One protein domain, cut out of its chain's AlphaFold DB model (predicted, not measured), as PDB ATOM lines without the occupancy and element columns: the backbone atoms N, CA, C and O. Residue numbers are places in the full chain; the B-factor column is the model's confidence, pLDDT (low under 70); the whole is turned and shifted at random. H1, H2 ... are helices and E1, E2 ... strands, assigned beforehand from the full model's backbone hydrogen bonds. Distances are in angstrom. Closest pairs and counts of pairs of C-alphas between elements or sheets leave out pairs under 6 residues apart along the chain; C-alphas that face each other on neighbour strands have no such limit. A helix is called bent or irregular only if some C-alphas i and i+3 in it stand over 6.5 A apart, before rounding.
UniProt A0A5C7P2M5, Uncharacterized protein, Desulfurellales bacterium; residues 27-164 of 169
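What this domain is: This is residues 27 to 164 of the 169 residues of an uncharacterized protein of Desulfurellales bacterium (UniProt A0A5C7P2M5). What does the model look like? Helix H3 is the core, with a small four-stranded sheet on one side of it and H1, H2 and H4 packed round its other sides. Long unnamed stretches, residues 83 to 97 and 131 to 154, link E2 to E3 and H3 to H4. What is it made of? The 138 printed residues hold four named helices and four named strands, in the order E1 H1 H2 E2 E3 E4 H3 H4; the sheet E1 E2 E4 E3 is mixed, and so is the class, helices and strands, with under half of the residues in named elements. It is compact, with a radius of gyration of the C-alphas of 14.2 A and spans of 40 by 31 by 27 A.

How they stand to each other: How do the strands pair? Edge strand E1, residues 27 to 30, is parallel to E2, residues 78 to 82, with N 28 and O 79 at 2.9 A, within hydrogen-bond range. E2 is parallel to E4, residues 106 to 110, with N 80 and O 107 at 2.8 A. E4 forms an antiparallel hairpin with edge strand E3, residues 98 to 101, with N 99 and O 108 at 3.0 A. What comes between E1 and E2? H1, residues 42 to 58, and H2, residues 67 to 74, complete a strand-helix-strand unit, two parallel neighbour strands with helices between, and its crossover is left-handed. H1 only grazes the sheet, with its residues 42 to 46, and touches H2 with residues 53 to 57 alone, the closest C-alphas being those of Leu 53 and Ala 67 at 5.8 A. Where does H3 stand? H3, residues 122 to 130, is on the sheet at a height of 8.0 A, over E3 and along the strands, at 19 degrees on the local plane. It touches H2 about perpendicular, at 83 degrees, with the C-alphas of Ala 70 and Ala 130 closest at 4.8 A. What does H4 meet? H4, residues 155 to 163, forms a helical hairpin with H3, the closest C-alphas being those of Thr 123 and Ile 159 at 6.0 A, and touches H1, with those of Arg 51 and Val 162 closest at 5.2 A. Each O i to N i+4 pair is within hydrogen-bond range in H2, H3 and H4, and 11 of 13 in H1; the helix packing is mostly crossed, for instance H1 and H3 at a steep tilt of 57 degrees.

Where its parts are: Where do the elements begin and end? E1 begins at C-alpha 27, (287.954, 273.165, 241.333), and H4 ends at C-alpha 163, (293.610, 273.610, 223.475). How long are they? H1 spans 25.7 A and is only just irregular, with C-alphas 54 and 57 at 6.9 A; E4 spans 13.5 A and E2 13.1 A.

The domain as a whole: How far does it reach? The two C-alphas farthest apart, those of Glu 35 and Asp 141, are 42.2 A apart, and the printed part has no cut. Which links are long, and where is confidence low? The links E1 to H1, E2 to E3, E4 to H3 and H3 to H4 are long; residues 35 to 37 have pLDDT under 70.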
ATOM      1  N   LEU A  27     289.125 273.846 241.886       93.56
ATOM      2  CA  LEU A  27     287.954 273.165 241.333       93.56
ATOM      3  C   LEU A  27     286.841 273.165 242.389       93.56
ATOM      4  O   LEU A  27     286.959 272.498 243.417       93.56
ATOM      5  N   ALA A  28     285.783 273.937 242.150       91.56
ATOM      6  CA  ALA A  28     284.715 274.179 243.119       91.56
ATOM      7  C   ALA A  28     283.503 273.241 242.957       91.56
ATOM      8  O   ALA A  28     282.573 273.314 243.757       91.56
ATOM      9  N   GLY A  29     283.531 272.344 241.965       88.44
ATOM     10  CA  GLY A  29     282.454 271.394 241.671       88.44
ATOM     11  C   GLY A  29     281.450 271.935 240.655       88.44
ATOM     12  O   GLY A  29     281.778 272.828 239.865       88.44
ATOM     13  N   ASN A  30     280.234 271.386 240.651       87.25
ATOM     14  CA  ASN A  30     279.226 271.774 239.671       87.25
ATOM     15  C   ASN A  30     278.517 273.062 240.077       87.25
ATOM     16  O   ASN A  30     278.215 273.306 241.246       87.25
ATOM     17  N   TRP A  31     278.224 273.881 239.076       85.94
ATOM     18  CA  TRP A  31     277.556 275.167 239.220       85.94
ATOM     19  C   TRP A  31     276.140 275.047 239.795       85.94
ATOM     20  O   TRP A  31     275.706 275.894 240.569       85.94
ATOM     21  N   ASP A  32     275.428 273.978 239.443       82.56
ATOM     22  CA  ASP A  32     274.074 273.687 239.926       82.56
ATOM     23  C   ASP A  32     274.051 272.946 241.277       82.56
ATOM     24  O   ASP A  32     272.984 272.552 241.746       82.56
ATOM     25  N   GLY A  33     275.212 272.756 241.913       75.56
ATOM     26  CA  GLY A  33     275.342 272.056 243.190       75.56
ATOM     27  C   GLY A  33     275.270 270.531 243.094       75.56
ATOM     28  O   GLY A  33     275.249 269.867 244.130       75.56
ATOM     29  N   THR A  34     275.238 269.961 241.886       76.38
ATOM     30  CA  THR A  34     275.367 268.508 241.706       76.38
ATOM     31  C   THR A  34     276.806 268.033 241.966       76.38
ATOM     32  O   THR A  34     277.758 268.815 241.949       76.38
ATOM     33  N   GLU A  35     276.987 266.745 242.255       66.75
ATOM     34  CA  GLU A  35     278.320 266.185 242.492       66.75
ATOM     35  C   GLU A  35     278.996 265.757 241.183       66.75
ATOM     36  O   GLU A  35     278.419 265.009 240.397       66.75
ATOM     37  N   GLY A  36     280.259 266.165 241.015       59.34
ATOM     38  CA  GLY A  36     281.187 265.625 240.017       59.34
ATOM     39  C   GLY A  36     280.995 266.134 238.585       59.34
ATOM     40  O   GLY A  36     279.885 266.244 238.081       59.34
ATOM     41  N   SER A  37     282.109 266.377 237.893       69.94
ATOM     42  CA  SER A  37     282.130 266.669 236.457       69.94
ATOM     43  C   SER A  37     282.849 265.551 235.721       69.94
ATOM     44  O   SER A  37     283.896 265.080 236.167       69.94
ATOM     45  N   ASN A  38     282.310 265.150 234.574       76.62
ATOM     46  CA  ASN A  38     282.902 264.071 233.784       76.62
ATOM     47  C   ASN A  38     284.042 264.555 232.872       76.62
ATOM     48  O   ASN A  38     284.780 263.722 232.358       76.62
ATOM     49  N   PHE A  39     284.179 265.870 232.648       92.19
ATOM     50  CA  PHE A  39     285.111 266.420 231.652       92.19
ATOM     51  C   PHE A  39     286.310 267.170 232.249       92.19
ATOM     52  O   PHE A  39     287.332 267.336 231.578       92.19
ATOM     53  N   LEU A  40     286.179 267.646 233.489       94.12
ATOM     54  CA  LEU A  40     287.198 268.406 234.204       94.12
ATOM     55  C   LEU A  40     287.328 267.888 235.638       94.12
ATOM     56  O   LEU A  40     286.431 268.062 236.466       94.12
ATOM     57  N   ASP A  41     288.475 267.287 235.926       92.81
ATOM     58  CA  ASP A  41     288.907 266.922 237.270       92.81
ATOM     59  C   ASP A  41     290.101 267.790 237.710       92.81
ATOM     60  O   ASP A  41     290.549 268.698 237.001       92.81
ATOM     61  N   ILE A  42     290.640 267.523 238.901       92.00
ATOM     62  CA  ILE A  42     291.779 268.285 239.429       92.00
ATOM     63  C   ILE A  42     293.053 268.128 238.583       92.00
ATOM     64  O   ILE A  42     293.898 269.023 238.579       92.00
ATOM     65  N   ASN A  43     293.220 267.009 237.876       93.56
ATOM     66  CA  ASN A  43     294.386 266.781 237.027       93.56
ATOM     67  C   ASN A  43     294.245 267.534 235.703       93.56
ATOM     68  O   ASN A  43     295.209 268.169 235.283       93.56
ATOM     69  N   GLY A  44     293.051 267.541 235.108       94.56
ATOM     70  CA  GLY A  44     292.713 268.351 233.942       94.56
ATOM     71  C   GLY A  44     292.836 269.845 234.230       94.56
ATOM     72  O   GLY A  44     293.436 270.565 233.439       94.56
ATOM     73  N   LEU A  45     292.387 270.310 235.403       95.56
ATOM     74  CA  LEU A  45     292.559 271.710 235.810       95.56
ATOM     75  C   LEU A  45     294.043 272.080 235.930       95.56
ATOM     76  O   LEU A  45     294.488 273.085 235.378       95.56
ATOM     77  N   LYS A  46     294.834 271.225 236.584       94.62
ATOM     78  CA  LYS A  46     296.289 271.390 236.661       94.62
ATOM     79  C   LYS A  46     296.920 271.379 235.269       94.62
ATOM     80  O   LYS A  46     297.812 272.174 234.990       94.62
ATOM     81  N   GLU A  47     296.512 270.484 234.382       94.88
ATOM     82  CA  GLU A  47     297.024 270.453 233.016       94.88
ATOM     83  C   GLU A  47     296.718 271.757 232.268       94.88
ATOM     84  O   GLU A  47     297.638 272.347 231.692       94.88
ATOM     85  N   ALA A  48     295.478 272.247 232.361       95.62
ATOM     86  CA  ALA A  48     295.054 273.522 231.795       95.62
ATOM     87  C   ALA A  48     295.926 274.679 232.300       95.62
ATOM     88  O   ALA A  48     296.459 275.428 231.485       95.62
ATOM     89  N   GLU A  49     296.185 274.768 233.613       95.56
ATOM     90  CA  GLU A  49     297.095 275.775 234.184       95.56
ATOM     91  C   GLU A  49     298.510 275.687 233.598       95.56
ATOM     92  O   GLU A  49     299.102 276.705 233.248       95.56
ATOM     93  N   SER A  50     299.066 274.476 233.473       94.12
ATOM     94  CA  SER A  50     300.411 274.280 232.903       94.12
ATOM     95  C   SER A  50     300.481 274.772 231.463       94.12
ATOM     96  O   SER A  50     301.404 275.500 231.094       94.12
ATOM     97  N   ARG A  51     299.512 274.358 230.643       95.25
ATOM     98  CA  ARG A  51     299.476 274.701 229.221       95.25
ATOM     99  C   ARG A  51     299.222 276.194 229.029       95.25
ATOM    100  O   ARG A  51     299.928 276.818 228.243       95.25
ATOM    101  N   PHE A  52     298.301 276.774 229.799       96.75
ATOM    102  CA  PHE A  52     298.055 278.214 229.835       96.75
ATOM    103  C   PHE A  52     299.343 278.987 230.147       96.75
ATOM    104  O   PHE A  52     299.749 279.848 229.369       96.75
ATOM    105  N   LEU A  53     300.055 278.626 231.219       95.31
ATOM    106  CA  LEU A  53     301.302 279.296 231.602       95.31
ATOM    107  C   LEU A  53     302.425 279.125 230.573       95.31
ATOM    108  O   LEU A  53     303.245 280.029 230.417       95.31
ATOM    109  N   ALA A  54     302.445 278.015 229.835       93.50
ATOM    110  CA  ALA A  54     303.370 277.822 228.721       93.50
ATOM    111  C   ALA A  54     303.035 278.698 227.497       93.50
ATOM    112  O   ALA A  54     303.933 279.026 226.719       93.50
ATOM    113  N   ALA A  55     301.766 279.081 227.315       95.06
ATOM    114  CA  ALA A  55     301.310 279.940 226.221       95.06
ATOM    115  C   ALA A  55     301.387 281.441 226.558       95.06
ATOM    116  O   ALA A  55     301.593 282.258 225.666       95.06
ATOM    117  N   VAL A  56     301.291 281.818 227.836       95.56
ATOM    118  CA  VAL A  56     301.349 283.217 228.301       95.56
ATOM    119  C   VAL A  56     302.505 284.039 227.689       95.56
ATOM    120  O   VAL A  56     302.243 285.156 227.241       95.56
ATOM    121  N   PRO A  57     303.756 283.540 227.590       94.88
ATOM    122  CA  PRO A  57     304.860 284.323 227.031       94.88
ATOM    123  C   PRO A  57     304.722 284.700 225.546       94.88
ATOM    124  O   PRO A  57     305.471 285.561 225.089       94.88
ATOM    125  N   SER A  58     303.819 284.070 224.779       95.12
ATOM    126  CA  SER A  58     303.568 284.454 223.378       95.12
ATOM    127  C   SER A  58     302.555 285.589 223.219       95.12
ATOM    128  O   SER A  58     302.379 286.083 222.108       95.12
ATOM    129  N   VAL A  59     301.897 286.003 224.302       97.19
ATOM    130  CA  VAL A  59     300.977 287.146 224.316       97.19
ATOM    131  C   VAL A  59     301.779 288.441 224.462       97.19
ATOM    132  O   VAL A  59     302.750 288.495 225.214       97.19
ATOM    133  N   SER A  60     301.406 289.507 223.754       97.38
ATOM    134  CA  SER A  60     302.107 290.800 223.854       97.38
ATOM    135  C   SER A  60     301.517 291.738 224.920       97.38
ATOM    136  O   SER A  60     302.223 292.634 225.395       97.38
ATOM    137  N   ASP A  61     300.277 291.493 225.361       96.31
ATOM    138  CA  ASP A  61     299.616 292.216 226.451       96.31
ATOM    139  C   ASP A  61     300.411 292.082 227.761       96.31
ATOM    140  O   ASP A  61     300.544 291.001 228.336       96.31
ATOM    141  N   LYS A  62     300.926 293.206 228.273       94.19
ATOM    142  CA  LYS A  62     301.772 293.253 229.479       94.19
ATOM    143  C   LYS A  62     301.039 292.886 230.770       94.19
ATOM    144  O   LYS A  62     301.702 292.547 231.757       94.19
ATOM    145  N   SER A  63     299.710 292.985 230.787       91.38
ATOM    146  CA  SER A  63     298.903 292.540 231.926       91.38
ATOM    147  C   SER A  63     298.935 291.015 232.067       91.38
ATOM    148  O   SER A  63     298.897 290.519 233.190       91.38
ATOM    149  N   VAL A  64     299.136 290.288 230.961       94.94
ATOM    150  CA  VAL A  64     299.082 288.819 230.921       94.94
ATOM    151  C   VAL A  64     300.446 288.176 230.710       94.94
ATOM    152  O   VAL A  64     300.734 287.191 231.375       94.94
ATOM    153  N   ASN A  65     301.298 288.719 229.831       95.12
ATOM    154  CA  ASN A  65     302.456 288.053 229.203       95.12
ATOM    155  C   ASN A  65     303.594 287.554 230.113       95.12
ATOM    156  O   ASN A  65     304.637 287.096 229.637       95.12
ATOM    157  N   LYS A  66     303.418 287.637 231.429       93.81
ATOM    158  CA  LYS A  66     304.304 287.059 232.434       93.81
ATOM    159  C   LYS A  66     303.502 286.117 233.311       93.81
ATOM    160  O   LYS A  66     302.473 286.518 233.855       93.81
ATOM    161  N   ALA A  67     304.036 284.916 233.527       92.75
ATOM    162  CA  ALA A  67     303.427 283.903 234.383       92.75
ATOM    163  C   ALA A  67     303.013 284.464 235.755       92.75
ATOM    164  O   ALA A  67     301.905 284.206 236.203       92.75
ATOM    165  N   ASP A  68     303.839 285.304 236.385       90.56
ATOM    166  CA  ASP A  68     303.517 285.896 237.693       90.56
ATOM    167  C   ASP A  68     302.365 286.897 237.642       90.56
ATOM    168  O   ASP A  68     301.579 286.982 238.583       90.56
ATOM    169  N   ASN A  69     302.252 287.667 236.555       92.12
ATOM    170  CA  ASN A  69     301.129 288.584 236.394       92.12
ATOM    171  C   ASN A  69     299.832 287.790 236.234       92.12
ATOM    172  O   ASN A  69     298.878 288.045 236.970       92.12
ATOM    173  N   ALA A  70     299.833 286.788 235.352       94.81
ATOM    174  CA  ALA A  70     298.676 285.932 235.141       94.81
ATOM    175  C   ALA A  70     298.306 285.150 236.415       94.81
ATOM    176  O   ALA A  70     297.151 285.170 236.839       94.81
ATOM    177  N   CYS A  71     299.279 284.539 237.100       95.19
ATOM    178  CA  CYS A  71     299.017 283.802 238.336       95.19
ATOM    179  C   CYS A  71     298.562 284.692 239.490       95.19
ATOM    180  O   CYS A  71     297.700 284.270 240.254       95.19
ATOM    181  N   ARG A  72     299.049 285.934 239.605       93.62
ATOM    182  CA  ARG A  72     298.513 286.887 240.590       93.62
ATOM    183  C   ARG A  72     297.013 287.111 240.390       93.62
ATOM    184  O   ARG A  72     296.276 287.205 241.370       93.62
ATOM    185  N   MET A  73     296.561 287.180 239.141       95.62
ATOM    186  CA  MET A  73     295.143 287.348 238.825       95.62
ATOM    187  C   MET A  73     294.344 286.067 239.077       95.62
ATOM    188  O   MET A  73     293.260 286.131 239.662       95.62
ATOM    189  N   LEU A  74     294.906 284.910 238.722       96.31
ATOM    190  CA  LEU A  74     294.252 283.601 238.800       96.31
ATOM    191  C   LEU A  74     294.257 282.960 240.199       96.31
ATOM    192  O   LEU A  74     293.433 282.091 240.468       96.31
ATOM    193  N   HIS A  75     295.133 283.380 241.111       95.00
ATOM    194  CA  HIS A  75     295.307 282.719 242.408       95.00
ATOM    195  C   HIS A  75     294.017 282.624 243.238       95.00
ATOM    196  O   HIS A  75     293.397 283.635 243.583       95.00
ATOM    197  N   GLY A  76     293.605 281.402 243.583       94.19
ATOM    198  CA  GLY A  76     292.388 281.147 244.357       94.19
ATOM    199  C   GLY A  76     291.079 281.397 243.598       94.19
ATOM    200  O   GLY A  76     290.021 281.479 244.226       94.19
ATOM    201  N   VAL A  77     291.125 281.544 242.270       97.88
ATOM    202  CA  VAL A  77     289.917 281.595 241.439       97.88
ATOM    203  C   VAL A  77     289.223 280.239 241.469       97.88
ATOM    204  O   VAL A  77     289.851 279.186 241.325       97.88
ATOM    205  N   LYS A  78     287.906 280.276 241.675       97.50
ATOM    206  CA  LYS A  78     287.056 279.085 241.722       97.50
ATOM    207  C   LYS A  78     286.558 278.741 240.329       97.50
ATOM    208  O   LYS A  78     285.926 279.571 239.688       97.50
ATOM    209  N   VAL A  79     286.788 277.515 239.888       97.25
ATOM    210  CA  VAL A  79     286.257 276.991 238.630       97.25
ATOM    211  C   VAL A  79     285.063 276.106 238.944       97.25
ATOM    212  O   VAL A  79     285.205 275.065 239.587       97.25
ATOM    213  N   PHE A  80     283.892 276.542 238.501       95.62
ATOM    214  CA  PHE A  80     282.666 275.763 238.502       95.62
ATOM    215  C   PHE A  80     282.417 275.198 237.112       95.62
ATOM    216  O   PHE A  80     282.803 275.788 236.101       95.62
ATOM    217  N   VAL A  81     281.725 274.070 237.056       94.94
ATOM    218  CA  VAL A  81     281.368 273.412 235.798       94.94
ATOM    219  C   VAL A  81     279.858 273.284 235.659       94.94
ATOM    220  O   VAL A  81     279.159 272.952 236.614       94.94
ATOM    221  N   ALA A  82     279.333 273.579 234.476       92.69
ATOM    222  CA  ALA A  82     277.926 273.405 234.155       92.69
ATOM    223  C   ALA A  82     277.720 272.077 233.418       92.69
ATOM    224  O   ALA A  82     278.506 271.710 232.545       92.69
ATOM    225  N   ASN A  83     276.620 271.385 233.718       89.12
ATOM    226  CA  ASN A  83     276.287 270.075 233.140       89.12
ATOM    227  C   ASN A  83     275.882 270.121 231.654       89.12
ATOM    228  O   ASN A  83     275.689 269.088 231.018       89.12
ATOM    229  N   THR A  84     275.746 271.316 231.082       91.62
ATOM    230  CA  THR A  84     275.441 271.540 229.669       91.62
ATOM    231  C   THR A  84     276.573 272.314 229.006       91.62
ATOM    232  O   THR A  84     277.247 273.113 229.652       91.62
ATOM    233  N   GLN A  85     276.762 272.119 227.696       93.81
ATOM    234  CA  GLN A  85     277.743 272.893 226.922       93.81
ATOM    235  C   GLN A  85     277.457 274.386 226.970       93.81
ATOM    236  O   GLN A  85     278.374 275.191 227.032       93.81
ATOM    237  N   ASN A  86     276.177 274.739 226.907       95.19
ATOM    238  CA  ASN A  86     275.735 276.116 226.933       95.19
ATOM    239  C   ASN A  86     274.695 276.294 228.031       95.19
ATOM    240  O   ASN A  86     273.845 275.418 228.231       95.19
ATOM    241  N   PHE A  87     274.729 277.439 228.693       92.62
ATOM    242  CA  PHE A  87     273.803 277.816 229.753       92.62
ATOM    243  C   PHE A  87     273.505 279.316 229.664       92.62
ATOM    244  O   PHE A  87     274.113 280.036 228.874       92.62
ATOM    245  N   ILE A  88     272.507 279.778 230.415       92.50
ATOM    246  CA  ILE A  88     272.128 281.192 230.424       92.50
ATOM    247  C   ILE A  88     272.996 281.928 231.440       92.50
ATOM    248  O   ILE A  88     273.005 281.575 232.621       92.50
ATOM    249  N   HIS A  89     273.717 282.945 230.978       88.69
ATOM    250  CA  HIS A  89     274.512 283.812 231.828       88.69
ATOM    251  C   HIS A  89     273.594 284.577 232.802       88.69
ATOM    252  O   HIS A  89     272.617 285.193 232.362       88.69
ATOM    253  N   PRO A  90     273.869 284.568 234.120       86.56
ATOM    254  CA  PRO A  90     272.912 285.047 235.119       86.56
ATOM    255  C   PRO A  90     272.638 286.558 235.061       86.56
ATOM    256  O   PRO A  90     271.597 286.989 235.551       86.56
ATOM    257  N   TRP A  91     273.536 287.360 234.474       87.50
ATOM    258  CA  TRP A  91     273.391 288.824 234.426       87.50
ATOM    259  C   TRP A  91     273.030 289.373 233.047       87.50
ATOM    260  O   TRP A  91     272.243 290.309 232.959       87.50
ATOM    261  N   THR A  92     273.583 288.802 231.974       88.94
ATOM    262  CA  THR A  92     273.311 289.267 230.597       88.94
ATOM    263  C   THR A  92     272.126 288.544 229.967       88.94
ATOM    264  O   THR A  92     271.565 289.037 228.996       88.94
ATOM    265  N   LEU A  93     271.711 287.401 230.534       92.75
ATOM    266  CA  LEU A  93     270.663 286.516 230.006       92.75
ATOM    267  C   LEU A  93     270.986 285.906 228.635       92.75
ATOM    268  O   LEU A  93     270.121 285.312 227.990       92.75
ATOM    269  N   GLU A  94     272.237 286.007 228.202       92.88
ATOM    270  CA  GLU A  94     272.708 285.429 226.954       92.88
ATOM    271  C   GLU A  94     273.075 283.959 227.135       92.88
ATOM    272  O   GLU A  94     273.414 283.495 228.226       92.88
ATOM    273  N   LYS A  95     273.009 283.207 226.038       96.12
ATOM    274  CA  LYS A  95     273.452 281.818 226.008       96.12
ATOM    275  C   LYS A  95     274.963 281.786 225.792       96.12
ATOM    276  O   LYS A  95     275.424 282.169 224.722       96.12
ATOM    277  N   VAL A  96     275.697 281.274 226.773       95.75
ATOM    278  CA  VAL A  96     277.166 281.231 226.777       95.75
ATOM    279  C   VAL A  96     277.676 279.816 227.032       95.75
ATOM    280  O   VAL A  96     276.964 278.994 227.617       95.75
ATOM    281  N   SER A  97     278.904 279.528 226.601       96.31
ATOM    282  CA  SER A  97     279.616 278.280 226.914       96.31
ATOM    283  C   SER A  97     280.534 278.411 228.128       96.31
ATOM    284  O   SER A  97     280.949 277.410 228.707       96.31
ATOM    285  N   GLY A  98     280.852 279.634 228.540       96.75
ATOM    286  CA  GLY A  98     281.582 279.960 229.753       96.75
ATOM    287  C   GLY A  98     281.345 281.411 230.147       96.75
ATOM    288  O   GLY A  98     280.736 282.159 229.385       96.75
ATOM    289  N   TYR A  99     281.759 281.779 231.355       96.44
ATOM    290  CA  TYR A  99     281.981 283.183 231.690       96.44
ATOM    291  C   TYR A  99     282.970 283.342 232.847       96.44
ATOM    292  O   TYR A  99     283.059 282.491 233.744       96.44
ATOM    293  N   ALA A 100     283.639 284.491 232.856       97.06
ATOM    294  CA  ALA A 100     284.523 284.952 233.909       97.06
ATOM    295  C   ALA A 100     283.870 286.046 234.764       97.06
ATOM    296  O   ALA A 100     283.559 287.140 234.301       97.06
ATOM    297  N   ASN A 101     283.718 285.785 236.064       95.25
ATOM    298  CA  ASN A 101     283.334 286.793 237.045       95.25
ATOM    299  C   ASN A 101     284.578 287.279 237.795       95.25
ATOM    300  O   ASN A 101     284.923 286.757 238.862       95.25
ATOM    301  N   CYS A 102     285.240 288.299 237.243       94.12
ATOM    302  CA  CYS A 102     286.448 288.879 237.832       94.12
ATOM    303  C   CYS A 102     286.230 289.395 239.266       94.12
ATOM    304  O   CYS A 102     287.037 289.105 240.151       94.12
ATOM    305  N   GLY A 103     285.115 290.088 239.535       93.50
ATOM    306  CA  GLY A 103     284.803 290.609 240.873       93.50
ATOM    307  C   GLY A 103     284.531 289.507 241.905       93.50
ATOM    308  O   GLY A 103     284.950 289.608 243.057       93.50
ATOM    309  N   GLY A 104     283.873 288.425 241.484       93.69
ATOM    310  CA  GLY A 104     283.577 287.256 242.314       93.69
ATOM    311  C   GLY A 104     284.682 286.196 242.351       93.69
ATOM    312  O   GLY A 104     284.515 285.188 243.044       93.69
ATOM    313  N   ARG A 105     285.779 286.393 241.608       95.88
ATOM    314  CA  ARG A 105     286.906 285.454 241.459       95.88
ATOM    315  C   ARG A 105     286.461 284.030 241.124       95.88
ATOM    316  O   ARG A 105     286.901 283.064 241.754       95.88
ATOM    317  N   ASN A 106     285.558 283.895 240.162       96.12
ATOM    318  CA  ASN A 106     285.094 282.589 239.717       96.12
ATOM    319  C   ASN A 106     284.867 282.513 238.208       96.12
ATOM    320  O   ASN A 106     284.649 283.527 237.549       96.12
ATOM    321  N   LEU A 107     284.941 281.285 237.705       97.50
ATOM    322  CA  LEU A 107     284.642 280.883 236.342       97.50
ATOM    323  C   LEU A 107     283.505 279.869 236.367       97.50
ATOM    324  O   LEU A 107     283.458 279.028 237.269       97.50
ATOM    325  N   VAL A 108     282.648 279.895 235.354       96.31
ATOM    326  CA  VAL A 108     281.692 278.813 235.093       96.31
ATOM    327  C   VAL A 108     281.923 278.298 233.690       96.31
ATOM    328  O   VAL A 108     281.834 279.070 232.743       96.31
ATOM    329  N   ILE A 109     282.218 277.007 233.559       97.44
ATOM    330  CA  ILE A 109     282.610 276.377 232.294       97.44
ATOM    331  C   ILE A 109     281.580 275.323 231.898       97.44
ATOM    332  O   ILE A 109     281.291 274.406 232.664       97.44
ATOM    333  N   GLY A 110     281.025 275.435 230.696       95.31
ATOM    334  CA  GLY A 110     280.092 274.460 230.146       95.31
ATOM    335  C   GLY A 110     280.766 273.140 229.782       95.31
ATOM    336  O   GLY A 110     281.921 273.110 229.360       95.31
ATOM    337  N   THR A 111     280.026 272.037 229.913       94.69
ATOM    338  CA  THR A 111     280.514 270.701 229.543       94.69
ATOM    339  C   THR A 111     280.662 270.582 228.021       94.69
ATOM    340  O   THR A 111     279.648 270.594 227.317       94.69
ATOM    341  N   PRO A 112     281.881 270.429 227.476       95.38
ATOM    342  CA  PRO A 112     282.091 270.335 226.038       95.38
ATOM    343  C   PRO A 112     281.564 268.997 225.487       95.38
ATOM    344  O   PRO A 112     281.647 267.978 226.177       95.38
ATOM    345  N   PRO A 113     281.081 268.942 224.228       93.06
ATOM    346  CA  PRO A 113     280.537 267.714 223.637       93.06
ATOM    347  C   PRO A 113     281.525 266.547 223.579       93.06
ATOM    348  O   PRO A 113     281.120 265.389 223.604       93.06
ATOM    349  N   SER A 114     282.822 266.842 223.494       94.25
ATOM    350  CA  SER A 114     283.887 265.837 223.463       94.25
ATOM    351  C   SER A 114     284.195 265.219 224.829       94.25
ATOM    352  O   SER A 114     284.911 264.223 224.894       94.25
ATOM    353  N   GLY A 115     283.727 265.835 225.922       93.38
ATOM    354  CA  GLY A 115     284.119 265.471 227.282       93.38
ATOM    355  C   GLY A 115     285.575 265.800 227.635       93.38
ATOM    356  O   GLY A 115     286.039 265.374 228.687       93.38
ATOM    357  N   ARG A 116     286.313 266.551 226.802       94.69
ATOM    358  CA  ARG A 116     287.682 266.994 227.116       94.69
ATOM    359  C   ARG A 116     287.682 268.452 227.544       94.69
ATOM    360  O   ARG A 116     287.214 269.296 226.788       94.69
ATOM    361  N   TRP A 117     288.294 268.776 228.683       95.31
ATOM    362  CA  TRP A 117     288.444 270.169 229.131       95.31
ATOM    363  C   TRP A 117     289.067 271.090 228.069       95.31
ATOM    364  O   TRP A 117     288.692 272.254 227.988       95.31
ATOM    365  N   ALA A 118     289.974 270.568 227.237       96.19
ATOM    366  CA  ALA A 118     290.648 271.335 226.190       96.19
ATOM    367  C   ALA A 118     289.706 271.818 225.074       96.19
ATOM    368  O   ALA A 118     290.064 272.736 224.358       96.19
ATOM    369  N   ASP A 119     288.509 271.235 224.948       95.81
ATOM    370  CA  ASP A 119     287.486 271.679 223.989       95.81
ATOM    371  C   ASP A 119     286.400 272.546 224.664       95.81
ATOM    372  O   ASP A 119     285.337 272.789 224.088       95.81
ATOM    373  N   SER A 120     286.615 272.941 225.926       96.75
ATOM    374  CA  SER A 120     285.727 273.831 226.682       96.75
ATOM    375  C   SER A 120     286.187 275.288 226.600       96.75
ATOM    376  O   SER A 120     287.293 275.580 226.167       96.75
ATOM    377  N   SER A 121     285.374 276.208 227.114       97.50
ATOM    378  CA  SER A 121     285.728 277.625 227.266       97.50
ATOM    379  C   SER A 121     286.757 277.902 228.370       97.50
ATOM    380  O   SER A 121     287.122 279.056 228.570       97.50
ATOM    381  N   LEU A 122     287.255 276.890 229.098       98.12
ATOM    382  CA  LEU A 122     288.133 277.096 230.256       98.12
ATOM    383  C   LEU A 122     289.305 278.033 229.945       98.12
ATOM    384  O   LEU A 122     289.515 279.002 230.666       98.12
ATOM    385  N   THR A 123     290.049 277.776 228.870       98.12
ATOM    386  CA  THR A 123     291.217 278.595 228.517       98.12
ATOM    387  C   THR A 123     290.829 280.029 228.168       98.12
ATOM    388  O   THR A 123     291.498 280.966 228.603       98.12
ATOM    389  N   HIS A 124     289.744 280.199 227.415       98.44
ATOM    390  CA  HIS A 124     289.188 281.502 227.062       98.44
ATOM    391  C   HIS A 124     288.893 282.331 228.322       98.44
ATOM    392  O   HIS A 124     289.397 283.445 228.477       98.44
ATOM    393  N   GLU A 125     288.195 281.739 229.293       98.44
ATOM    394  CA  GLU A 125     287.858 282.421 230.545       98.44
ATOM    395  C   GLU A 125     289.076 282.695 231.444       98.44
ATOM    396  O   GLU A 125     289.111 283.693 232.170       98.44
ATOM    397  N   LEU A 126     290.115 281.852 231.388       98.44
ATOM    398  CA  LEU A 126     291.376 282.125 232.087       98.44
ATOM    399  C   LEU A 126     292.043 283.402 231.566       98.44
ATOM    400  O   LEU A 126     292.577 284.166 232.373       98.44
ATOM    401  N   PHE A 127     291.997 283.665 230.256       98.44
ATOM    402  CA  PHE A 127     292.537 284.903 229.691       98.44
ATOM    403  C   PHE A 127     291.738 286.133 230.114       98.44
ATOM    404  O   PHE A 127     292.359 287.132 230.480       98.44
ATOM    405  N   HIS A 128     290.404 286.052 230.181       98.19
ATOM    406  CA  HIS A 128     289.602 287.139 230.751       98.19
ATOM    407  C   HIS A 128     290.028 287.463 232.187       98.19
ATOM    408  O   HIS A 128     290.328 288.619 232.489       98.19
ATOM    409  N   ILE A 129     290.139 286.461 233.068       98.00
ATOM    410  CA  ILE A 129     290.590 286.701 234.449       98.00
ATOM    411  C   ILE A 129     292.026 287.232 234.486       98.00
ATOM    412  O   ILE A 129     292.316 288.137 235.269       98.00
ATOM    413  N   ALA A 130     292.927 286.703 233.654       97.38
ATOM    414  CA  ALA A 130     294.315 287.158 233.598       97.38
ATOM    415  C   ALA A 130     294.438 288.625 233.152       97.38
ATOM    416  O   ALA A 130     295.315 289.330 233.648       97.38
ATOM    417  N   GLN A 131     293.537 289.098 232.286       96.94
ATOM    418  CA  GLN A 131     293.392 290.515 231.925       96.94
ATOM    419  C   GLN A 131     292.593 291.330 232.952       96.94
ATOM    420  O   GLN A 131     292.390 292.526 232.768       96.94
ATOM    421  N   GLY A 132     292.089 290.708 234.019       96.50
ATOM    422  CA  GLY A 132     291.206 291.368 234.981       96.50
ATOM    423  C   GLY A 132     289.852 291.779 234.404       96.50
ATOM    424  O   GLY A 132     289.211 292.654 234.972       96.50
ATOM    425  N   CYS A 133     289.413 291.154 233.306       96.00
ATOM    426  CA  CYS A 133     288.232 291.535 232.528       96.00
ATOM    427  C   CYS A 133     288.302 292.977 231.988       96.00
ATOM    428  O   CYS A 133     287.272 293.592 231.724       96.00
ATOM    429  N   GLU A 134     289.512 293.520 231.818       96.31
ATOM    430  CA  GLU A 134     289.758 294.879 231.326       96.31
ATOM    431  C   GLU A 134     290.682 294.840 230.091       96.31
ATOM    432  O   GLU A 134     291.842 295.258 230.155       96.31
ATOM    433  N   PRO A 135     290.210 294.305 228.948       95.25
ATOM    434  CA  PRO A 135     291.019 294.218 227.735       95.25
ATOM    435  C   PRO A 135     291.431 295.609 227.230       95.25
ATOM    436  O   PRO A 135     290.665 296.579 227.278       95.25
ATOM    437  N   ILE A 136     292.656 295.707 226.700       96.06
ATOM    438  CA  ILE A 136     293.237 296.977 226.245       96.06
ATOM    439  C   ILE A 136     292.494 297.500 225.012       96.06
ATOM    440  O   ILE A 136     292.613 296.969 223.907       96.06
ATOM    441  N   GLN A 137     291.808 298.623 225.187       95.44
ATOM    442  CA  GLN A 137     291.099 299.332 224.123       95.44
ATOM    443  C   GLN A 137     292.058 300.097 223.181       95.44
ATOM    444  O   GLN A 137     293.177 300.435 223.582       95.44
ATOM    445  N   PRO A 138     291.638 300.435 221.945       95.12
ATOM    446  CA  PRO A 138     290.357 300.095 221.317       95.12
ATOM    447  C   PRO A 138     290.311 298.651 220.808       95.12
ATOM    448  O   PRO A 138     291.356 298.012 220.630       95.12
ATOM    449  N   ALA A 139     289.089 298.187 220.537       93.94
ATOM    450  CA  ALA A 139     288.846 296.937 219.837       93.94
ATOM    451  C   ALA A 139     289.479 296.933 218.442       93.94
ATOM    452  O   ALA A 139     289.428 297.921 217.709       93.94
ATOM    453  N   THR A 140     290.099 295.808 218.101       90.56
ATOM    454  CA  THR A 140     290.589 295.513 216.754       90.56
ATOM    455  C   THR A 140     289.394 295.214 215.845       90.56
ATOM    456  O   THR A 140     288.382 294.700 216.319       90.56
ATOM    457  N   ASP A 141     289.491 295.521 214.550       85.06
ATOM    458  CA  ASP A 141     288.395 295.313 213.595       85.06
ATOM    459  C   ASP A 141     287.815 293.889 213.680       85.06
ATOM    460  O   ASP A 141     288.536 292.895 213.583       85.06
ATOM    461  N   GLY A 142     286.495 293.799 213.857       86.88
ATOM    462  CA  GLY A 142     285.777 292.529 213.999       86.88
ATOM    463  C   GLY A 142     285.775 291.932 215.411       86.88
ATOM    464  O   GLY A 142     285.199 290.861 215.591       86.88
ATOM    465  N   GLN A 143     286.372 292.602 216.402       92.25
ATOM    466  CA  GLN A 143     286.291 292.228 217.816       92.25
ATOM    467  C   GLN A 143     285.328 293.147 218.578       92.25
ATOM    468  O   GLN A 143     285.153 294.317 218.231       92.25
ATOM    469  N   ASP A 144     284.705 292.616 219.626       93.19
ATOM    470  CA  ASP A 144     283.921 293.403 220.579       93.19
ATOM    471  C   ASP A 144     284.817 294.028 221.668       93.19
ATOM    472  O   ASP A 144     286.046 293.900 221.656       93.19
ATOM    473  N   SER A 145     284.197 294.750 222.606       94.75
ATOM    474  CA  SER A 145     284.906 295.399 223.713       94.75
ATOM    475  C   SER A 145     285.602 294.414 224.641       94.75
ATOM    476  O   SER A 145     286.640 294.772 225.192       94.75
ATOM    477  N   ASP A 146     285.062 293.209 224.795       94.00
ATOM    478  CA  ASP A 146     285.485 292.225 225.794       94.00
ATOM    479  C   ASP A 146     286.668 291.390 225.280       94.00
ATOM    480  O   ASP A 146     287.454 290.849 226.059       94.00
ATOM    481  N   HIS A 147     286.866 291.395 223.960       96.75
ATOM    482  CA  HIS A 147     287.977 290.757 223.259       96.75
ATOM    483  C   HIS A 147     288.871 291.762 222.524       96.75
ATOM    484  O   HIS A 147     289.620 291.379 221.623       96.75
ATOM    485  N   ALA A 148     288.798 293.045 222.888       97.19
ATOM    486  CA  ALA A 148     289.287 294.174 222.096       97.19
ATOM    487  C   ALA A 148     290.706 294.011 221.514       97.19
ATOM    488  O   ALA A 148     290.976 294.391 220.370       97.19
ATOM    489  N   ASN A 149     291.628 293.445 222.289       96.56
ATOM    490  CA  ASN A 149     293.023 293.275 221.897       96.56
ATOM    491  C   ASN A 149     293.425 291.836 221.575       96.56
ATOM    492  O   ASN A 149     294.606 291.587 221.353       96.56
ATOM    493  N   TRP A 150     292.498 290.879 221.554       97.31
ATOM    494  CA  TRP A 150     292.883 289.470 221.573       97.31
ATOM    495  C   TRP A 150     293.566 288.991 220.292       97.31
ATOM    496  O   TRP A 150     294.478 288.165 220.368       97.31
ATOM    497  N   VAL A 151     293.172 289.512 219.125       96.12
ATOM    498  CA  VAL A 151     293.871 289.214 217.864       96.12
ATOM    499  C   VAL A 151     295.213 289.941 217.829       96.12
ATOM    500  O   VAL A 151     296.250 289.311 217.623       96.12
ATOM    501  N   ARG A 152     295.200 291.257 218.080       96.25
ATOM    502  CA  ARG A 152     296.394 292.119 218.049       96.25
ATOM    503  C   ARG A 152     297.500 291.616 218.974       96.25
ATOM    504  O   ARG A 152     298.669 291.626 218.591       96.25
ATOM    505  N   ASP A 153     297.123 291.168 220.166       97.44
ATOM    506  CA  ASP A 153     298.067 290.807 221.217       97.44
ATOM    507  C   ASP A 153     298.340 289.293 221.277       97.44
ATOM    508  O   ASP A 153     299.057 288.825 222.162       97.44
ATOM    509  N   GLY A 154     297.816 288.521 220.316       97.12
ATOM    510  CA  GLY A 154     298.105 287.093 220.160       97.12
ATOM    511  C   GLY A 154     297.422 286.178 221.182       97.12
ATOM    512  O   GLY A 154     297.823 285.023 221.318       97.12
ATOM    513  N   ILE A 155     296.391 286.657 221.883       97.81
ATOM    514  CA  ILE A 155     295.635 285.876 222.876       97.81
ATOM    515  C   ILE A 155     294.865 284.738 222.200       97.81
ATOM    516  O   ILE A 155     294.921 283.613 222.683       97.81
ATOM    517  N   ILE A 156     294.233 284.979 221.043       97.00
ATOM    518  CA  ILE A 156     293.533 283.922 220.281       97.00
ATOM    519  C   ILE A 156     294.486 282.769 219.936       97.00
ATOM    520  O   ILE A 156     294.178 281.600 220.146       97.00
ATOM    521  N   ASN A 157     295.686 283.107 219.469       97.12
ATOM    522  CA  ASN A 157     296.711 282.128 219.119       97.12
ATOM    523  C   ASN A 157     297.196 281.354 220.352       97.12
ATOM    524  O   ASN A 157     297.433 280.149 220.288       97.12
ATOM    525  N   ALA A 158     297.335 282.043 221.488       97.38
ATOM    526  CA  ALA A 158     297.689 281.411 222.749       97.38
ATOM    527  C   ALA A 158     296.597 280.437 223.219       97.38
ATOM    528  O   ALA A 158     296.937 279.331 223.628       97.38
ATOM    529  N   ILE A 159     295.313 280.801 223.102       97.81
ATOM    530  CA  ILE A 159     294.174 279.920 223.408       97.81
ATOM    531  C   ILE A 159     294.246 278.648 222.562       97.81
ATOM    532  O   ILE A 159     294.329 277.555 223.123       97.81
ATOM    533  N   HIS A 160     294.342 278.777 221.235       97.31
ATOM    534  CA  HIS A 160     294.422 277.613 220.351       97.31
ATOM    535  C   HIS A 160     295.603 276.698 220.685       97.31
ATOM    536  O   HIS A 160     295.455 275.482 220.684       97.31
ATOM    537  N   LYS A 161     296.764 277.260 221.040       95.69
ATOM    538  CA  LYS A 161     297.944 276.474 221.432       95.69
ATOM    539  C   LYS A 161     297.753 275.694 222.741       95.69
ATOM    540  O   LYS A 161     298.376 274.649 222.935       95.69
ATOM    541  N   VAL A 162     296.944 276.200 223.671       95.62
ATOM    542  CA  VAL A 162     296.617 275.493 224.923       95.62
ATOM    543  C   VAL A 162     295.685 274.315 224.644       95.62
ATOM    544  O   VAL A 162     295.895 273.212 225.169       95.62
ATOM    545  N   GLU A 163     294.665 274.563 223.828       94.56
ATOM    546  CA  GLU A 163     293.610 273.610 223.475       94.56
ATOM    547  C   GLU A 163     294.154 272.497 222.566       94.56
ATOM    548  O   GLU A 163     293.947 271.307 222.823       94.56
ATOM    549  N   ASP A 164     294.974 272.879 221.589       93.88
ATOM    550  CA  ASP A 164     295.698 272.000 220.680       93.88
ATOM    551  C   ASP A 164     297.204 272.346 220.670       93.88
ATOM    552  O   ASP A 164     297.650 273.249 219.961       93.88
TER     553      ASP A 164